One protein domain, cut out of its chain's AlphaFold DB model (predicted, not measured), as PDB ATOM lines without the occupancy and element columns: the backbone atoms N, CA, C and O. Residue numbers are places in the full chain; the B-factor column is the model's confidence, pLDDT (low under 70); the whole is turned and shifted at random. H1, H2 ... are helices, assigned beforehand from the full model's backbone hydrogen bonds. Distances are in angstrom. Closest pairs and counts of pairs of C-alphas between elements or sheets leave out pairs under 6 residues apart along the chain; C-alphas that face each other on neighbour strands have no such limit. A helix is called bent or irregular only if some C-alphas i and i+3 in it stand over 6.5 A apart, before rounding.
ATOM      1  N   LEU A   2     180.025 259.674 214.141       76.56
ATOM      2  CA  LEU A   2     181.094 260.110 215.062       76.56
ATOM      3  C   LEU A   2     180.842 259.747 216.540       76.56
ATOM      4  O   LEU A   2     181.668 259.100 217.172       76.56
ATOM      5  N   ARG A   3     179.646 260.039 217.070       75.62
ATOM      6  CA  ARG A   3     179.271 259.686 218.453       75.62
ATOM      7  C   ARG A   3     179.326 258.182 218.756       75.62
ATOM      8  O   ARG A   3     179.617 257.789 219.880       75.62
ATOM      9  N   ILE A   4     179.021 257.343 217.767       77.12
ATOM     10  CA  ILE A   4     179.079 255.880 217.893       77.12
ATOM     11  C   ILE A   4     180.544 255.435 217.934       77.12
ATOM     12  O   ILE A   4     180.906 254.630 218.784       77.12
ATOM     13  N   CYS A   5     181.392 256.029 217.089       73.31
ATOM     14  CA  CYS A   5     182.833 255.766 217.061       73.31
ATOM     15  C   CYS A   5     183.504 256.172 218.379       73.31
ATOM     16  O   CYS A   5     184.277 255.405 218.936       73.31
ATOM     17  N   MET A   6     183.134 257.323 218.945       80.00
ATOM     18  CA  MET A   6     183.659 257.771 220.240       80.00
ATOM     19  C   MET A   6     183.254 256.836 221.383       80.00
ATOM     20  O   MET A   6     184.086 256.458 222.204       80.00
ATOM     21  N   LYS A   7     182.002 256.360 221.395       77.69
ATOM     22  CA  LYS A   7     181.567 255.330 222.351       77.69
ATOM     23  C   LYS A   7     182.308 254.008 222.167       77.69
ATOM     24  O   LYS A   7     182.616 253.345 223.154       77.69
ATOM     25  N   TYR A   8     182.603 253.634 220.926       76.69
ATOM     26  CA  TYR A   8     183.399 252.453 220.616       76.69
ATOM     27  C   TYR A   8     184.836 252.595 221.139       76.69
ATOM     28  O   TYR A   8     185.338 251.675 221.781       76.69
ATOM     29  N   LEU A   9     185.462 253.765 220.963       74.69
ATOM     30  CA  LEU A   9     186.790 254.072 221.501       74.69
ATOM     31  C   LEU A   9     186.822 254.008 223.035       74.69
ATOM     32  O   LEU A   9     187.687 253.340 223.600       74.69
ATOM     33  N   MET A  10     185.834 254.603 223.708       73.69
ATOM     34  CA  MET A  10     185.712 254.516 225.170       73.69
ATOM     35  C   MET A  10     185.518 253.069 225.654       73.69
ATOM     36  O   MET A  10     186.084 252.674 226.670       73.69
ATOM     37  N   TYR A  11     184.752 252.253 224.921       70.25
ATOM     38  CA  TYR A  11     184.437 250.875 225.311       70.25
ATOM     39  C   TYR A  11     185.579 249.882 225.041       70.25
ATOM     40  O   TYR A  11     185.831 248.987 225.849       70.25
ATOM     41  N   HIS A  12     186.258 250.004 223.898       66.75
ATOM     42  CA  HIS A  12     187.266 249.035 223.458       66.75
ATOM     43  C   HIS A  12     188.689 249.408 223.869       66.75
ATOM     44  O   HIS A  12     189.474 248.507 224.166       66.75
ATOM     45  N   TYR A  13     189.003 250.705 223.922       69.56
ATOM     46  CA  TYR A  13     190.359 251.208 224.149       69.56
ATOM     47  C   TYR A  13     190.546 251.874 225.513       69.56
ATOM     48  O   TYR A  13     191.653 252.313 225.818       69.56
ATOM     49  N   CYS A  14     189.503 251.909 226.352       69.50
ATOM     50  CA  CYS A  14     189.581 252.445 227.714       69.50
ATOM     51  C   CYS A  14     190.086 253.895 227.775       69.50
ATOM     52  O   CYS A  14     190.772 254.282 228.719       69.50
ATOM     53  N   ILE A  15     189.772 254.677 226.742       72.38
ATOM     54  CA  ILE A  15     190.114 256.095 226.653       72.38
ATOM     55  C   ILE A  15     189.138 256.872 227.545       72.38
ATOM     56  O   ILE A  15     187.935 256.589 227.533       72.38
ATOM     57  N   SER A  16     189.657 257.813 228.339       73.62
ATOM     58  CA  SER A  16     188.824 258.647 229.208       73.62
ATOM     59  C   SER A  16     187.933 259.578 228.379       73.62
ATOM     60  O   SER A  16     188.226 259.876 227.220       73.62
ATOM     61  N   GLU A  17     186.816 260.036 228.949       75.38
ATOM     62  CA  GLU A  17     185.956 260.990 228.238       75.38
ATOM     63  C   GLU A  17     186.710 262.293 227.927       75.38
ATOM     64  O   GLU A  17     186.500 262.888 226.871       75.38
ATOM     65  N   ASP A  18     187.620 262.698 228.811       76.38
ATOM     66  CA  ASP A  18     188.413 263.913 228.657       76.38
ATOM     67  C   ASP A  18     189.384 263.797 227.483       76.38
ATOM     68  O   ASP A  18     189.402 264.683 226.635       76.38
ATOM     69  N   ASP A  19     190.078 262.665 227.336       78.44
ATOM     70  CA  ASP A  19     190.963 262.416 226.188       78.44
ATOM     71  C   ASP A  19     190.185 262.419 224.861       78.44
ATOM     72  O   ASP A  19     190.641 262.965 223.853       78.44
ATOM     73  N   VAL A  20     188.978 261.840 224.851       80.50
ATOM     74  CA  VAL A  20     188.092 261.877 223.678       80.50
ATOM     75  C   VAL A  20     187.671 263.313 223.357       80.50
ATOM     76  O   VAL A  20     187.692 263.709 222.189       80.50
ATOM     77  N   LYS A  21     187.317 264.113 224.370       82.38
ATOM     78  CA  LYS A  21     186.996 265.538 224.200       82.38
ATOM     79  C   LYS A  21     188.207 266.320 223.685       82.38
ATOM     80  O   LYS A  21     188.040 267.140 222.789       82.38
ATOM     81  N   THR A  22     189.418 266.034 224.162       84.50
ATOM     82  CA  THR A  22     190.657 266.653 223.667       84.50
ATOM     83  C   THR A  22     190.880 266.358 222.186       84.50
ATOM     84  O   THR A  22     191.168 267.275 221.418       84.50
ATOM     85  N   VAL A  23     190.682 265.106 221.758       81.44
ATOM     86  CA  VAL A  23     190.773 264.717 220.341       81.44
ATOM     87  C   VAL A  23     189.710 265.436 219.506       81.44
ATOM     88  O   VAL A  23     190.028 266.002 218.462       81.44
ATOM     89  N   LEU A  24     188.462 265.479 219.977       82.00
ATOM     90  CA  LEU A  24     187.379 266.182 219.287       82.00
ATOM     91  C   LEU A  24     187.635 267.692 219.174       82.00
ATOM     92  O   LEU A  24     187.375 268.267 218.120       82.00
ATOM     93  N   ASN A  25     188.188 268.323 220.210       83.00
ATOM     94  CA  ASN A  25     188.538 269.745 220.200       83.00
ATOM     95  C   ASN A  25     189.710 270.040 219.249       83.00
ATOM     96  O   ASN A  25     189.701 271.053 218.552       83.00
ATOM     97  N   ALA A  26     190.693 269.138 219.153       82.44
ATOM     98  CA  ALA A  26     191.758 269.256 218.158       82.44
ATOM     99  C   ALA A  26     191.191 269.195 216.726       82.44
ATOM    100  O   ALA A  26     191.563 270.002 215.871       82.44
ATOM    101  N   MET A  27     190.226 268.298 216.491       75.94
ATOM    102  CA  MET A  27     189.512 268.182 215.214       75.94
ATOM    103  C   MET A  27     188.557 269.357 214.951       75.94
ATOM    104  O   MET A  27     188.312 269.688 213.795       75.94
ATOM    105  N   GLU A  28     188.052 270.039 215.984       80.50
ATOM    106  CA  GLU A  28     187.130 271.175 215.849       80.50
ATOM    107  C   GLU A  28     187.722 272.305 215.001       80.50
ATOM    108  O   GLU A  28     187.025 272.888 214.173       80.50
ATOM    109  N   SER A  29     189.020 272.574 215.150       72.25
ATOM    110  CA  SER A  29     189.732 273.558 214.329       72.25
ATOM    111  C   SER A  29     189.708 273.205 212.833       72.25
ATOM    112  O   SER A  29     189.530 274.079 211.982       72.25
ATOM    113  N   GLN A  30     189.798 271.914 212.507       70.56
ATOM    114  CA  GLN A  30     189.775 271.403 211.137       70.56
ATOM    115  C   GLN A  30     188.348 271.358 210.570       70.56
ATOM    116  O   GLN A  30     188.126 271.706 209.413       70.56
ATOM    117  N   VAL A  31     187.358 271.022 211.403       73.31
ATOM    118  CA  VAL A  31     185.934 271.017 211.022       73.31
ATOM    119  C   VAL A  31     185.395 272.441 210.833       73.31
ATOM    120  O   VAL A  31     184.591 272.685 209.934       73.31
ATOM    121  N   LYS A  32     185.855 273.410 211.636       70.62
ATOM    122  CA  LYS A  32     185.508 274.832 211.466       70.62
ATOM    123  C   LYS A  32     186.088 275.409 210.177       70.62
ATOM    124  O   LYS A  32     185.383 276.129 209.475       70.62
ATOM    125  N   THR A  33     187.342 275.077 209.868       65.94
ATOM    126  CA  THR A  33     188.040 275.588 208.677       65.94
ATOM    127  C   THR A  33     187.629 274.894 207.380       65.94
ATOM    128  O   THR A  33     187.789 275.506 206.334       65.94
ATOM    129  N   TRP A  34     187.069 273.677 207.437       62.84
ATOM    130  CA  TRP A  34     186.502 272.917 206.308       62.84
ATOM    131  C   TRP A  34     187.265 273.091 204.981       62.84
ATOM    132  O   TRP A  34     186.691 273.447 203.955       62.84
ATOM    133  N   ASN A  35     188.575 272.839 205.001       55.59
ATOM    134  CA  ASN A  35     189.441 272.957 203.820       55.59
ATOM    135  C   ASN A  35     189.753 271.608 203.147       55.59
ATOM    136  O   ASN A  35     190.592 271.553 202.252       55.59
ATOM    137  N   VAL A  36     189.118 270.510 203.570       47.09
ATOM    138  CA  VAL A  36     189.427 269.163 203.070       47.09
ATOM    139  C   VAL A  36     188.137 268.440 202.683       47.09
ATOM    140  O   VAL A  36     187.351 268.088 203.558       47.09
ATOM    141  N   GLY A  37     187.954 268.225 201.373       45.91
ATOM    142  CA  GLY A  37     186.938 267.344 200.783       45.91
ATOM    143  C   GLY A  37     185.662 268.036 200.277       45.91
ATOM    144  O   GLY A  37     184.836 268.469 201.078       45.91
ATOM    145  N   GLY A  38     185.507 268.066 198.947       60.81
ATOM    146  CA  GLY A  38     184.215 268.082 198.245       60.81
ATOM    147  C   GLY A  38     183.540 269.434 197.972       60.81
ATOM    148  O   GLY A  38     183.425 270.315 198.832       60.81
ATOM    149  N   ASP A  39     183.030 269.541 196.752       58.25
ATOM    150  CA  ASP A  39     182.143 270.527 196.118       58.25
ATOM    151  C   ASP A  39     180.750 270.678 196.767       58.25
ATOM    152  O   ASP A  39     179.922 271.450 196.285       58.25
ATOM    153  N   GLY A  40     180.519 270.045 197.921       61.53
ATOM    154  CA  GLY A  40     179.285 270.166 198.693       61.53
ATOM    155  C   GLY A  40     178.850 271.616 198.963       61.53
ATOM    156  O   GLY A  40     179.667 272.510 199.248       61.53
ATOM    157  N   SER A  41     177.530 271.822 198.901       69.81
ATOM    158  CA  SER A  41     176.862 273.114 199.083       69.81
ATOM    159  C   SER A  41     177.266 273.782 200.410       69.81
ATOM    160  O   SER A  41     177.360 273.105 201.441       69.81
ATOM    161  N   PRO A  42     177.459 275.116 200.445       75.31
ATOM    162  CA  PRO A  42     177.778 275.852 201.673       75.31
ATOM    163  C   PRO A  42     176.814 275.570 202.836       75.31
ATOM    164  O   PRO A  42     177.222 275.566 203.998       75.31
ATOM    165  N   GLU A  43     175.545 275.297 202.528       75.06
ATOM    166  CA  GLU A  43     174.505 274.997 203.515       75.06
ATOM    167  C   GLU A  43     174.719 273.640 204.207       75.06
ATOM    168  O   GLU A  43     174.464 273.482 205.403       75.06
ATOM    169  N   GLU A  44     175.228 272.652 203.478       71.62
ATOM    170  CA  GLU A  44     175.487 271.309 203.992       71.62
ATOM    171  C   GLU A  44     176.718 271.279 204.900       71.62
ATOM    172  O   GLU A  44     176.698 270.684 205.983       71.62
ATOM    173  N   LYS A  45     177.746 272.047 204.527       72.38
ATOM    174  CA  LYS A  45     178.920 272.306 205.371       72.38
ATOM    175  C   LYS A  45     178.496 272.929 206.703       72.38
ATOM    176  O   LYS A  45     178.930 272.488 207.766       72.38
ATOM    177  N   GLU A  46     177.567 273.881 206.680       78.06
ATOM    178  CA  GLU A  46     177.054 274.503 207.902       78.06
ATOM    179  C   GLU A  46     176.234 273.540 208.777       78.06
ATOM    180  O   GLU A  46     176.449 273.450 209.992       78.06
ATOM    181  N   LYS A  47     175.353 272.738 208.167       78.50
ATOM    182  CA  LYS A  47     174.582 271.703 208.880       78.50
ATOM    183  C   LYS A  47     175.493 270.703 209.587       78.50
ATOM    184  O   LYS A  47     175.230 270.331 210.737       78.50
ATOM    185  N   ASN A  48     176.576 270.307 208.932       74.44
ATOM    186  CA  ASN A  48     177.532 269.360 209.475       74.44
ATOM    187  C   ASN A  48     178.432 269.973 210.561       74.44
ATOM    188  O   ASN A  48     178.674 269.311 211.574       74.44
ATOM    189  N   ARG A  49     178.842 271.248 210.439       77.25
ATOM    190  CA  ARG A  49     179.503 271.988 211.534       77.25
ATOM    191  C   ARG A  49     178.613 272.041 212.771       77.25
ATOM    192  O   ARG A  49     179.052 271.701 213.871       77.25
ATOM    193  N   GLY A  50     177.332 272.362 212.582       78.50
ATOM    194  CA  GLY A  50     176.340 272.332 213.654       78.50
ATOM    195  C   GLY A  50     176.159 270.932 214.255       78.50
ATOM    196  O   GLY A  50     176.045 270.783 215.472       78.50
ATOM    197  N   ALA A  51     176.166 269.880 213.432       79.06
ATOM    198  CA  ALA A  51     176.079 268.498 213.901       79.06
ATOM    199  C   ALA A  51     177.308 268.071 214.718       79.06
ATOM    200  O   ALA A  51     177.151 267.375 215.726       79.06
ATOM    201  N   PHE A  52     178.501 268.522 214.327       80.81
ATOM    202  CA  PHE A  52     179.745 268.294 215.055       80.81
ATOM    203  C   PHE A  52     179.759 269.030 216.402       80.81
ATOM    204  O   PHE A  52     180.004 268.403 217.432       80.81
ATOM    205  N   GLY A  53     179.367 270.309 216.434       80.56
ATOM    206  CA  GLY A  53     179.233 271.073 217.681       80.56
ATOM    207  C   GLY A  53     178.243 270.432 218.662       80.56
ATOM    208  O   GLY A  53     178.553 270.245 219.837       80.56
ATOM    209  N   ARG A  54     177.089 269.960 218.162       81.94
ATOM    210  CA  ARG A  54     176.121 269.167 218.949       81.94
ATOM    211  C   ARG A  54     176.666 267.813 219.417       81.94
ATOM    212  O   ARG A  54     176.076 267.203 220.308       81.94
ATOM    213  N   CYS A  55     177.711 267.287 218.782       77.44
ATOM    214  CA  CYS A  55     178.361 266.043 219.187       77.44
ATOM    215  C   CYS A  55     179.348 266.277 220.336       77.44
ATOM    216  O   CYS A  55     179.393 265.449 221.240       77.44
ATOM    217  N   ILE A  56     180.081 267.394 220.313       79.75
ATOM    218  CA  ILE A  56     181.012 267.794 221.379       79.75
ATOM    219  C   ILE A  56     180.258 268.164 222.659       79.75
ATOM    220  O   ILE A  56     180.638 267.732 223.744       79.75
ATOM    221  N   SER A  57     179.167 268.927 222.543       75.06
ATOM    222  CA  SER A  57     178.434 269.432 223.712       75.06
ATOM    223  C   SER A  57     177.636 268.367 224.469       75.06
ATOM    224  O   SER A  57     177.241 268.584 225.613       75.06
ATOM    225  N   LYS A  58     177.374 267.205 223.861       78.81
ATOM    226  CA  LYS A  58     176.614 266.123 224.496       78.81
ATOM    227  C   LYS A  58     177.553 265.183 225.242       78.81
ATOM    228  O   LYS A  58     178.429 264.592 224.618       78.81
ATOM    229  N   SER A  59     177.279 264.932 226.525       72.00
ATOM    230  CA  SER A  59     178.050 263.944 227.289       72.00
ATOM    231  C   SER A  59     178.022 262.569 226.604       72.00
ATOM    232  O   SER A  59     177.012 262.118 226.029       72.00
ATOM    233  N   LEU A  60     179.177 261.911 226.596       70.06
ATOM    234  CA  LEU A  60     179.367 260.592 225.996       70.06
ATOM    235  C   LEU A  60     179.141 259.475 227.024       70.06
ATOM    236  O   LEU A  60     178.924 258.322 226.634       70.06
ATOM    237  N   VAL A  61     179.070 259.837 228.309       62.56
ATOM    238  CA  VAL A  61     178.777 258.968 229.451       62.56
ATOM    239  C   VAL A  61     177.316 258.501 229.429       62.56
ATOM    240  O   VAL A  61     176.434 259.041 230.083       62.56
ATOM    241  N   LYS A  62     177.033 257.442 228.671       56.25
ATOM    242  CA  LYS A  62     175.987 256.486 229.063       56.25
ATOM    243  C   LYS A  62     176.698 255.195 229.441       56.25
ATOM    244  O   LYS A  62     176.981 254.366 228.579       56.25
ATOM    245  N   SER A  63     177.056 255.089 230.716       49.72
ATOM    246  CA  SER A  63     177.825 253.981 231.280       49.72
ATOM    247  C   SER A  63     177.011 252.684 231.280       49.72
ATOM    248  O   SER A  63     175.921 252.652 231.853       49.72
ATOM    249  N   PRO A  64     177.528 251.572 230.734       49.72
ATOM    250  CA  PRO A  64     177.092 250.246 231.140       49.72
ATOM    251  C   PRO A  64     177.679 249.993 232.535       49.72
ATOM    252  O   PRO A  64     178.890 249.817 232.676       49.72
ATOM    253  N   LYS A  65     176.837 250.026 233.573       43.12
ATOM    254  CA  LYS A  65     177.231 249.705 234.953       43.12
ATOM    255  C   LYS A  65     177.937 248.332 235.001       43.12
ATOM    256  O   LYS A  65     177.392 247.332 234.538       43.12
ATOM    257  N   GLY A  66     179.146 248.297 235.569       48.19
ATOM    258  CA  GLY A  66     179.715 247.126 236.254       48.19
ATOM    259  C   GLY A  66     180.819 246.314 235.558       48.19
ATOM    260  O   GLY A  66     181.678 245.785 236.252       48.19
ATOM    261  N   GLY A  67     180.846 246.199 234.224       51.16
ATOM    262  CA  GLY A  67     181.739 245.229 233.549       51.16
ATOM    263  C   GLY A  67     183.049 245.787 232.978       51.16
ATOM    264  O   GLY A  67     184.100 245.156 233.072       51.16
ATOM    265  N   ASN A  68     182.999 246.974 232.373       55.09
ATOM    266  CA  ASN A  68     184.101 247.488 231.542       55.09
ATOM    267  C   ASN A  68     185.113 248.318 232.337       55.09
ATOM    268  O   ASN A  68     186.272 248.422 231.947       55.09
ATOM    269  N   ASP A  69     184.683 248.846 233.480       63.91
ATOM    270  CA  ASP A  69     185.512 249.637 234.385       63.91
ATOM    271  C   ASP A  69     186.667 248.798 234.961       63.91
ATOM    272  O   ASP A  69     187.814 249.232 234.994       63.91
ATOM    273  N   LEU A  70     186.405 247.526 235.287       63.41
ATOM    274  CA  LEU A  70     187.428 246.573 235.735       63.41
ATOM    275  C   LEU A  70     188.466 246.281 234.644       63.41
ATOM    276  O   LEU A  70     189.662 246.302 234.920       63.41
ATOM    277  N   LYS A  71     188.036 246.059 233.394       69.31
ATOM    278  CA  LYS A  71     188.948 245.811 232.263       69.31
ATOM    279  C   LYS A  71     189.886 247.002 232.040       69.31
ATOM    280  O   LYS A  71     191.086 246.816 231.853       69.31
ATOM    281  N   CYS A  72     189.348 248.216 232.099       69.31
ATOM    282  CA  CYS A  72     190.121 249.440 231.922       69.31
ATOM    283  C   CYS A  72     191.049 249.737 233.104       69.31
ATOM    284  O   CYS A  72     192.201 250.113 232.886       69.31
ATOM    285  N   LYS A  73     190.606 249.480 234.341       71.06
ATOM    286  CA  LYS A  73     191.454 249.545 235.541       71.06
ATOM    287  C   LYS A  73     192.622 248.564 235.469       71.06
ATOM    288  O   LYS A  73     193.750 248.959 235.736       71.06
ATOM    289  N   VAL A  74     192.384 247.325 235.035       72.44
ATOM    290  CA  VAL A  74     193.444 246.318 234.853       72.44
ATOM    291  C   VAL A  74     194.444 246.751 233.776       72.44
ATOM    292  O   VAL A  74     195.643 246.693 234.017       72.44
ATOM    293  N   ILE A  75     193.982 247.260 232.626       69.44
ATOM    294  CA  ILE A  75     194.875 247.787 231.575       69.44
ATOM    295  C   ILE A  75     195.709 248.972 232.086       69.44
ATOM    296  O   ILE A  75     196.888 249.073 231.751       69.44
ATOM    297  N   LYS A  76     195.125 249.859 232.903       72.06
ATOM    298  CA  LYS A  76     195.843 250.984 233.520       72.06
ATOM    299  C   LYS A  76     196.933 250.494 234.478       72.06
ATOM    300  O   LYS A  76     198.079 250.896 234.334       72.06
ATOM    301  N   ILE A  77     196.602 249.552 235.362       72.06
ATOM    302  CA  ILE A  77     197.555 248.944 236.304       72.06
ATOM    303  C   ILE A  77     198.701 248.236 235.566       72.06
ATOM    304  O   ILE A  77     199.851 248.375 235.973       72.06
ATOM    305  N   ILE A  78     198.420 247.516 234.473       70.31
ATOM    306  CA  ILE A  78     199.455 246.867 233.646       70.31
ATOM    307  C   ILE A  78     200.381 247.921 233.024       70.31
ATOM    308  O   ILE A  78     201.593 247.814 233.160       70.31
ATOM    309  N   LYS A  79     199.832 248.990 232.430       67.38
ATOM    310  CA  LYS A  79     200.634 250.090 231.859       67.38
ATOM    311  C   LYS A  79     201.492 250.814 232.902       67.38
ATOM    312  O   LYS A  79     202.615 251.204 232.591       67.38
ATOM    313  N   ASP A  80     200.975 250.992 234.114       69.44
ATOM    314  CA  ASP A  80     201.702 251.620 235.221       69.44
ATOM    315  C   ASP A  80     202.774 250.677 235.805       69.44
ATOM    316  O   ASP A  80     203.814 251.139 236.269       69.44
ATOM    317  N   SER A  81     202.556 249.357 235.726       65.94
ATOM    318  CA  SER A  81     203.517 248.323 236.143       65.94
ATOM    319  C   SER A  81     204.640 248.109 235.121       65.94
ATOM    320  O   SER A  81     205.790 247.924 235.516       65.94
TER     321      SER A  81
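What this domain is: This is residues 2 to 81 of the 331 residues of the protein "SICAvar, type II" of Plasmodium knowlesi (strain H) (UniProt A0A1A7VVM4). A helical hairpin, H2 and H3 side by side, makes one end of a long, loosely built model; H1 folds back near the first residues of H2, beyond the last end of H3, and H4 is set off at the far end, crosswise to the long axis. A link with no named element, residues 57 to 67, leads from the hairpin to H4, and at the opposite end the turn of the hairpin sticks out with residues 35 to 44, of which 42 to 44 belong to H3. The printed part has 80 residues with four named helices, H1, H2, H3 and H4 in this order along the chain, and no named strand; the class is all helix. It is loose, with a radius of gyration of the C-alphas of 16.0 A, and only just elongated, with spans of 49 by 25 by 17 A.

How they stand to each other: H1, residues 2 to 13, and H2, residues 17 to 33, form a helical hairpin. They only just touch, with 3 pairs of C-alphas within 8 A, and the closest C-alphas are those of Met 6 and Val 20, 7.0 A apart. H1 touches H2 with residues 6 to 10 alone, and H2 touches H1 with residues 17 to 20 alone. They run opposite ways at a shallow tilt of 34 degrees, only just short of steep. H2 has a kink of 29 degrees near residue 27; it is neither bent nor irregular, but only just: C-alphas 26 and 29 are 6.1 A apart. H2 and H3, residues 42 to 56, form a second helical hairpin. They touch with 7 pairs of C-alphas within 8 A, the closest being those of Val 31 and Arg 49, 6.5 A apart, and run opposite ways at a shallow tilt of 15 degrees. H1 and H3 are close but not clearly touching, with the C-alphas of Arg 3 and Cys 55 the closest at 6.5 A. They run the same way at 35.2 degrees, only just a steep tilt. H4, residues 68 to 81, touches no helix but is near H1. H1 and H4 are close but not clearly touching: their closest C-alphas, those of Tyr 11 and Asn 68, are 7.1 A apart, and the two run the same way at a steep tilt of 57 degrees. H4 is apart from H2 and from H3. In H1, H3 and H4 every O i to N i+4 pair is within hydrogen-bond range; in H2 11 of 13 are.

Where its parts are: H1 begins at C-alpha 2, at (181.094, 260.110, 215.062), and measures 15.7 A from its first to its last C-alpha, Leu 2 to Tyr 13. H2 is the longest helix by residues, with 17, and runs 24.5 A from C-alpha 17 to C-alpha 33, at (188.040, 275.588, 208.677). H3 measures 21.5 A from Pro 42 to Ile 56. H4 measures 20.0 A and ends at C-alpha 81, at (203.517, 248.323, 236.143).

The domain as a whole: The two C-alphas farthest apart are those of Ser 41 and Ser 81, at 51.9 A. The printed part has no cut. The link from H1 to H2 is tight, with 3 residues; that from H2 to H3 is short, with 8; that from H3 to H4 is long, with 11. Without residues 35 to 44, which stand free, the body spans 44 by 25 by 14 A. The mean pLDDT of the printed part is 70.7, and 28 residues are under 70: residues 12 to 14, 33 to 41, 61 to 72, 75 and 79 to 81.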